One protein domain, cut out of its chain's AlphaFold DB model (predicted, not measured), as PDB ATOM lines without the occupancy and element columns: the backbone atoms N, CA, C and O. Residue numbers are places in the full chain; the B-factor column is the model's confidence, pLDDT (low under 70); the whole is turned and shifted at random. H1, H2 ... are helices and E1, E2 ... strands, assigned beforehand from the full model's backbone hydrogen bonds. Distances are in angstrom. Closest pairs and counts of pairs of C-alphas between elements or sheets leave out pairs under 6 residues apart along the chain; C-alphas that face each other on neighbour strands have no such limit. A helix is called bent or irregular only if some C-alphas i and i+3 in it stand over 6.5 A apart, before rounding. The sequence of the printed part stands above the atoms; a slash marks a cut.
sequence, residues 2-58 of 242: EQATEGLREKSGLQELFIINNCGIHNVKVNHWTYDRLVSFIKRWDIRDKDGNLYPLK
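What this domain is: This is residues 2 to 58 of the 242 residues of the protein "Tyr recombinase domain-containing protein" of bioreactor metagenome (UniProt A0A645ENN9). Picture a loose rod: at one end helix H1 packs on the small hairpin of E1 and E2, and from there helix H2 leads away, with no contact to H1. Beyond H2, residues 45 to 58, with no named element, make a loop at the other end that folds back alongside H2. The printed part has 57 residues, with H1, E1, E2 and H2 in that order; the two strands are antiparallel, and the class is mostly helix. The whole is loose, with a radius of gyration of the C-alphas of 14.8 A, and spans 47 by 20 by 17 A.

Where its parts are: Find C-alpha 2 at (116.165, 143.679, 152.470); here H1 begins, residues 2 to 12, 14.6 A long. It is irregular: C-alphas 4 and 7 are 7.6 A apart. Read on to E1, residues 19 to 21, and E2, residues 25 to 27. H2, residues 30 to 44, starts at C-alpha 30 at (109.380, 134.605, 137.530) and runs 20.2 A to C-alpha 44 at (126.520, 141.723, 129.439). H2 is neither bent nor irregular, but only just: C-alphas 35 and 38 are 6.5 A apart.

How they stand to each other: Look first at the hairpin of E1 and E2, antiparallel at 147 degrees, where N 20 and O 26 are 3.0 A apart, within hydrogen-bond range. The closest C-alphas of H1 and E1 are those of Thr 5 and Ile 19, 6.7 A apart; of H1 and E2, those of Ser 12 and Ile 25, 6.3 A. H2 is apart from H1 and from E1. The O i to N i+4 pairs within hydrogen-bond range are 4 of 7 in H1 and 9 of 11 in H2.

The domain as a whole: The C-alphas farthest apart, of Gly 13 and Asp 51, are 46.6 A apart. The printed part has no cut; the links E1 to E2 and E2 to H2 are tight, and H1 to E1 is short. The mean pLDDT of the printed part is 85.9, and no printed residue is under 70.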
ATOM      1  N   GLU A   2     117.070 142.917 151.592       74.94
ATOM      2  CA  GLU A   2     116.165 143.679 152.470       74.94
ATOM      3  C   GLU A   2     116.405 145.192 152.429       74.94
ATOM      4  O   GLU A   2     115.462 145.925 152.149       74.94
ATOM      5  N   GLN A   3     117.659 145.634 152.563       81.56
ATOM      6  CA  GLN A   3     118.050 147.050 152.450       81.56
ATOM      7  C   GLN A   3     117.855 147.622 151.033       81.56
ATOM      8  O   GLN A   3     117.516 148.784 150.852       81.56
ATOM      9  N   ALA A   4     118.050 146.801 149.996       80.94
ATOM     10  CA  ALA A   4     118.026 147.261 148.606       80.94
ATOM     11  C   ALA A   4     116.606 147.568 148.102       80.94
ATOM     12  O   ALA A   4     116.437 148.397 147.211       80.94
ATOM     13  N   THR A   5     115.588 146.898 148.652       84.44
ATOM     14  CA  THR A   5     114.182 147.110 148.278       84.44
ATOM     15  C   THR A   5     113.357 147.824 149.348       84.44
ATOM     16  O   THR A   5     112.180 148.075 149.124       84.44
ATOM     17  N   GLU A   6     113.963 148.231 150.466       85.69
ATOM     18  CA  GLU A   6     113.302 148.909 151.593       85.69
ATOM     19  C   GLU A   6     112.517 150.154 151.169       85.69
ATOM     20  O   GLU A   6     111.294 150.180 151.296       85.69
ATOM     21  N   GLY A   7     113.172 151.117 150.515       87.19
ATOM     22  CA  GLY A   7     112.501 152.339 150.056       87.19
ATOM     23  C   GLY A   7     111.446 152.118 148.961       87.19
ATOM     24  O   GLY A   7     110.620 152.995 148.714       87.19
ATOM     25  N   LEU A   8     111.451 150.963 148.285       85.62
ATOM     26  CA  LEU A   8     110.395 150.583 147.339       85.62
ATOM     27  C   LEU A   8     109.219 149.894 148.053       85.62
ATOM     28  O   LEU A   8     108.075 150.078 147.633       85.62
ATOM     29  N   ARG A   9     109.472 149.153 149.139       86.81
ATOM     30  CA  ARG A   9     108.437 148.536 149.984       86.81
ATOM     31  C   ARG A   9     107.659 149.594 150.755       86.81
ATOM     32  O   ARG A   9     106.436 149.590 150.702       86.81
ATOM     33  N   GLU A  10     108.345 150.571 151.349       88.19
ATOM     34  CA  GLU A  10     107.699 151.694 152.050       88.19
ATOM     35  C   GLU A  10     106.763 152.494 151.135       88.19
ATOM     36  O   GLU A  10     105.668 152.879 151.535       88.19
ATOM     37  N   LYS A  11     107.167 152.708 149.876       86.81
ATOM     38  CA  LYS A  11     106.381 153.471 148.894       86.81
ATOM     39  C   LYS A  11     105.203 152.702 148.303       86.81
ATOM     40  O   LYS A  11     104.255 153.329 147.845       86.81
ATOM     41  N   SER A  12     105.284 151.375 148.240       86.56
ATOM     42  CA  SER A  12     104.248 150.534 147.626       86.56
ATOM     43  C   SER A  12     103.337 149.836 148.633       86.56
ATOM     44  O   SER A  12     102.265 149.377 148.250       86.56
ATOM     45  N   GLY A  13     103.751 149.735 149.898       87.12
ATOM     46  CA  GLY A  13     103.085 148.927 150.920       87.12
ATOM     47  C   GLY A  13     103.273 147.414 150.747       87.12
ATOM     48  O   GLY A  13     102.680 146.644 151.500       87.12
ATOM     49  N   LEU A  14     104.077 146.974 149.772       85.62
ATOM     50  CA  LEU A  14     104.356 145.559 149.510       85.62
ATOM     51  C   LEU A  14     105.386 145.003 150.500       85.62
ATOM     52  O   LEU A  14     106.344 145.685 150.872       85.62
ATOM     53  N   GLN A  15     105.211 143.744 150.902       85.88
ATOM     54  CA  GLN A  15     106.112 143.059 151.841       85.88
ATOM     55  C   GLN A  15     107.182 142.226 151.120       85.88
ATOM     56  O   GLN A  15     108.157 141.778 151.725       85.88
ATOM     57  N   GLU A  16     107.025 142.020 149.819       86.12
ATOM     58  CA  GLU A  16     107.882 141.176 149.009       86.12
ATOM     59  C   GLU A  16     109.270 141.787 148.784       86.12
ATOM     60  O   GLU A  16     109.451 142.987 148.572       86.12
ATOM     61  N   LEU A  17     110.288 140.923 148.780       86.94
ATOM     62  CA  LEU A  17     111.684 141.345 148.643       86.94
ATOM     63  C   LEU A  17     112.103 141.608 147.190       86.94
ATOM     64  O   LEU A  17     113.038 142.375 146.960       86.94
ATOM     65  N   PHE A  18     111.435 140.982 146.219       86.81
ATOM     66  CA  PHE A  18     111.761 141.058 144.792       86.81
ATOM     67  C   PHE A  18     110.793 141.991 144.059       86.81
ATOM     68  O   PHE A  18     109.923 141.546 143.307       86.81
ATOM     69  N   ILE A  19     110.971 143.293 144.265       87.50
ATOM     70  CA  ILE A  19     110.164 144.347 143.639       87.50
ATOM     71  C   ILE A  19     110.988 145.186 142.669       87.50
ATOM     72  O   ILE A  19     112.186 145.410 142.860       87.50
ATOM     73  N   ILE A  20     110.332 145.651 141.608       85.81
ATOM     74  CA  ILE A  20     110.918 146.535 140.600       85.81
ATOM     75  C   ILE A  20     110.028 147.750 140.390       85.81
ATOM     76  O   ILE A  20     108.810 147.667 140.510       85.81
ATOM     77  N   ASN A  21     110.650 148.873 140.042       85.69
ATOM     78  CA  ASN A  21     109.953 150.077 139.617       85.69
ATOM     79  C   ASN A  21     110.197 150.288 138.120       85.69
ATOM     80  O   ASN A  21     111.125 150.993 137.727       85.69
ATOM     81  N   ASN A  22     109.410 149.607 137.290       75.62
ATOM     82  CA  ASN A  22     109.418 149.799 135.844       75.62
ATOM     83  C   ASN A  22     107.971 149.985 135.393       75.62
ATOM     84  O   ASN A  22     107.225 149.013 135.332       75.62
ATOM     85  N   CYS A  23     107.573 151.235 135.141       78.94
ATOM     86  CA  CYS A  23     106.170 151.628 134.942       78.94
ATOM     87  C   CYS A  23     105.271 151.362 136.171       78.94
ATOM     88  O   CYS A  23     104.116 150.974 136.026       78.94
ATOM     89  N   GLY A  24     105.807 151.570 137.380       85.00
ATOM     90  CA  GLY A  24     105.120 151.334 138.656       85.00
ATOM     91  C   GLY A  24     105.800 150.258 139.505       85.00
ATOM     92  O   GLY A  24     106.538 149.417 138.982       85.00
ATOM     93  N   ILE A  25     105.566 150.291 140.823       88.00
ATOM     94  CA  ILE A  25     106.164 149.342 141.772       88.00
ATOM     95  C   ILE A  25     105.337 148.057 141.795       88.00
ATOM     96  O   ILE A  25     104.155 148.085 142.125       88.00
ATOM     97  N   HIS A  26     105.959 146.939 141.432       86.25
ATOM     98  CA  HIS A  26     105.304 145.635 141.403       86.25
ATOM     99  C   HIS A  26     106.301 144.485 141.597       86.25
ATOM    100  O   HIS A  26     107.519 144.658 141.477       86.25
ATOM    101  N   ASN A  27     105.766 143.292 141.869       84.81
ATOM    102  CA  ASN A  27     106.544 142.068 142.039       84.81
ATOM    103  C   ASN A  27     107.174 141.602 140.724       84.81
ATOM    104  O   ASN A  27     106.533 141.590 139.667       84.81
ATOM    105  N   VAL A  28     108.423 141.142 140.798       82.75
ATOM    106  CA  VAL A  28     109.094 140.528 139.653       82.75
ATOM    107  C   VAL A  28     108.396 139.221 139.294       82.75
ATOM    108  O   VAL A  28     108.351 138.272 140.074       82.75
ATOM    109  N   LYS A  29     107.894 139.142 138.064       81.75
ATOM    110  CA  LYS A  29     107.363 137.898 137.507       81.75
ATOM    111  C   LYS A  29     108.508 136.919 137.220       81.75
ATOM    112  O   LYS A  29     109.468 137.267 136.534       81.75
ATOM    113  N   VAL A  30     108.362 135.672 137.667       75.31
ATOM    114  CA  VAL A  30     109.380 134.605 137.530       75.31
ATOM    115  C   VAL A  30     109.817 134.390 136.073       75.31
ATOM    116  O   VAL A  30     111.006 134.224 135.790       75.31
ATOM    117  N   ASN A  31     108.874 134.463 135.129       77.38
ATOM    118  CA  ASN A  31     109.170 134.304 133.704       77.38
ATOM    119  C   ASN A  31     110.103 135.418 133.199       77.38
ATOM    120  O   ASN A  31     111.118 135.137 132.571       77.38
ATOM    121  N   HIS A  32     109.823 136.671 133.563       81.50
ATOM    122  CA  HIS A  32     110.633 137.830 133.168       81.50
ATOM    123  C   HIS A  32     112.029 137.821 133.803       81.50
ATOM    124  O   HIS A  32     112.995 138.306 133.217       81.50
ATOM    125  N   TRP A  33     112.182 137.217 134.984       81.81
ATOM    126  CA  TRP A  33     113.509 137.007 135.563       81.81
ATOM    127  C   TRP A  33     114.376 136.101 134.677       81.81
ATOM    128  O   TRP A  33     115.522 136.438 134.379       81.81
ATOM    129  N   THR A  34     113.809 134.989 134.205       80.88
ATOM    130  CA  THR A  34     114.542 134.016 133.385       80.88
ATOM    131  C   THR A  34     114.814 134.543 131.977       80.88
ATOM    132  O   THR A  34     115.953 134.489 131.523       80.88
ATOM    133  N   TYR A  35     113.794 135.067 131.295       81.25
ATOM    134  CA  TYR A  35     113.910 135.454 129.885       81.25
ATOM    135  C   TYR A  35     114.567 136.819 129.670       81.25
ATOM    136  O   TYR A  35     115.291 136.982 128.693       81.25
ATOM    137  N   ASP A  36     114.379 137.770 130.588       83.44
ATOM    138  CA  ASP A  36     114.870 139.134 130.382       83.44
ATOM    139  C   ASP A  36     116.147 139.380 131.186       83.44
ATOM    140  O   ASP A  36     117.179 139.770 130.633       83.44
ATOM    141  N   ARG A  37     116.111 139.132 132.502       85.44
ATOM    142  CA  ARG A  37     117.214 139.515 133.398       85.44
ATOM    143  C   ARG A  37     118.422 138.596 133.295       85.44
ATOM    144  O   ARG A  37     119.526 139.106 133.117       85.44
ATOM    145  N   LEU A  38     118.230 137.278 133.380       88.75
ATOM    146  CA  LEU A  38     119.344 136.328 133.277       88.75
ATOM    147  C   LEU A  38     119.985 136.372 131.890       88.75
ATOM    148  O   LEU A  38     121.204 136.462 131.795       88.75
ATOM    149  N   VAL A  39     119.187 136.422 130.821       88.19
ATOM    150  CA  VAL A  39     119.713 136.553 129.452       88.19
ATOM    151  C   VAL A  39     120.501 137.855 129.281       88.19
ATOM    152  O   VAL A  39     121.598 137.838 128.724       88.19
ATOM    153  N   SER A  40     119.989 138.983 129.783       88.88
ATOM    154  CA  SER A  40     120.709 140.264 129.719       88.88
ATOM    155  C   SER A  40     122.003 140.244 130.532       88.88
ATOM    156  O   SER A  40     122.996 140.831 130.110       88.88
ATOM    157  N   PHE A  41     122.011 139.565 131.682       91.44
ATOM    158  CA  PHE A  41     123.206 139.372 132.497       91.44
ATOM    159  C   PHE A  41     124.258 138.535 131.758       91.44
ATOM    160  O   PHE A  41     125.397 138.974 131.629       91.44
ATOM    161  N   ILE A  42     123.865 137.386 131.202       92.62
ATOM    162  CA  ILE A  42     124.746 136.498 130.426       92.62
ATOM    163  C   ILE A  42     125.357 137.237 129.231       92.62
ATOM    164  O   ILE A  42     126.562 137.149 129.014       92.62
ATOM    165  N   LYS A  43     124.549 138.018 128.499       92.00
ATOM    166  CA  LYS A  43     125.016 138.845 127.372       92.00
ATOM    167  C   LYS A  43     125.981 139.942 127.811       92.00
ATOM    168  O   LYS A  43     126.979 140.173 127.142       92.00
ATOM    169  N   ARG A  44     125.684 140.629 128.918       93.50
ATOM    170  CA  ARG A  44     126.520 141.723 129.439       93.50
ATOM    171  C   ARG A  44     127.917 141.244 129.827       93.50
ATOM    172  O   ARG A  44     128.869 141.990 129.640       93.50
ATOM    173  N   TRP A  45     128.014 140.041 130.384       92.94
ATOM    174  CA  TRP A  45     129.265 139.465 130.882       92.94
ATOM    175  C   TRP A  45     129.896 138.441 129.928       92.94
ATOM    176  O   TRP A  45     130.858 137.787 130.309       92.94
ATOM    177  N   ASP A  46     129.352 138.299 128.715       92.38
ATOM    178  CA  ASP A  46     129.798 137.362 127.674       92.38
ATOM    179  C   ASP A  46     130.049 135.927 128.178       92.38
ATOM    180  O   ASP A  46     131.062 135.297 127.880       92.38
ATOM    181  N   ILE A  47     129.122 135.396 128.981       91.00
ATOM    182  CA  ILE A  47     129.260 134.055 129.564       91.00
ATOM    183  C   ILE A  47     128.913 133.009 128.497       91.00
ATOM    184  O   ILE A  47     127.761 132.915 128.060       91.00
ATOM    185  N   ARG A  48     129.910 132.214 128.091       91.56
ATOM    186  CA  ARG A  48     129.812 131.232 127.001       91.56
ATOM    187  C   ARG A  48     129.917 129.784 127.480       91.56
ATOM    188  O   ARG A  48     130.485 129.506 128.534       91.56
ATOM    189  N   ASP A  49     129.346 128.873 126.702       87.25
ATOM    190  CA  ASP A  49     129.514 127.429 126.855       87.25
ATOM    191  C   ASP A  49     130.782 126.909 126.146       87.25
ATOM    192  O   ASP A  49     131.595 127.677 125.629       87.25
ATOM    193  N   LYS A  50     130.966 125.582 126.153       85.50
ATOM    194  CA  LYS A  50     132.136 124.910 125.563       85.50
ATOM    195  C   LYS A  50     132.211 125.046 124.039       85.50
ATOM    196  O   LYS A  50     133.306 124.964 123.494       85.50
ATOM    197  N   ASP A  51     131.074 125.270 123.386       88.75
ATOM    198  CA  ASP A  51     130.957 125.398 121.932       88.75
ATOM    199  C   ASP A  51     131.038 126.873 121.485       88.75
ATOM    200  O   ASP A  51     130.954 127.182 120.297       88.75
ATOM    201  N   GLY A  52     131.220 127.799 122.436       88.56
ATOM    202  CA  GLY A  52     131.350 129.233 122.194       88.56
ATOM    203  C   GLY A  52     130.020 129.985 122.099       88.56
ATOM    204  O   GLY A  52     130.030 131.192 121.827       88.56
ATOM    205  N   ASN A  53     128.885 129.330 122.354       91.00
ATOM    206  CA  ASN A  53     127.566 129.963 122.363       91.00
ATOM    207  C   ASN A  53     127.276 130.619 123.719       91.00
ATOM    208  O   ASN A  53     127.867 130.261 124.735       91.00
ATOM    209  N   LEU A  54     126.353 131.587 123.760       89.62
ATOM    210  CA  LEU A  54     125.922 132.192 125.028       89.62
ATOM    211  C   LEU A  54     125.256 131.142 125.920       89.62
ATOM    212  O   LEU A  54     124.318 130.467 125.495       89.62
ATOM    213  N   TYR A  55     125.701 131.055 127.172       88.19
ATOM    214  CA  TYR A  55     125.251 130.017 128.090       88.19
ATOM    215  C   TYR A  55     123.752 130.178 128.430       88.19
ATOM    216  O   TYR A  55     123.359 131.214 128.982       88.19
ATOM    217  N   PRO A  56     122.888 129.180 128.149       86.81
ATOM    218  CA  PRO A  56     121.439 129.300 128.310       86.81
ATOM    219  C   PRO A  56     121.000 129.123 129.776       86.81
ATOM    220  O   PRO A  56     120.310 128.162 130.124       86.81
ATOM    221  N   LEU A  57     121.397 130.060 130.644       85.62
ATOM    222  CA  LEU A  57     121.131 130.010 132.082       85.62
ATOM    223  C   LEU A  57     119.638 130.175 132.404       85.62
ATOM    224  O   LEU A  57     119.020 131.195 132.096       85.62
ATOM    225  N   LYS A  58     119.076 129.194 133.110       84.81
ATOM    226  CA  LYS A  58     117.713 129.188 133.645       84.81
ATOM    227  C   LYS A  58     117.730 129.275 135.165       84.81
ATOM    228  O   LYS A  58     118.558 128.662 135.829       84.81
TER     229      LYS A  58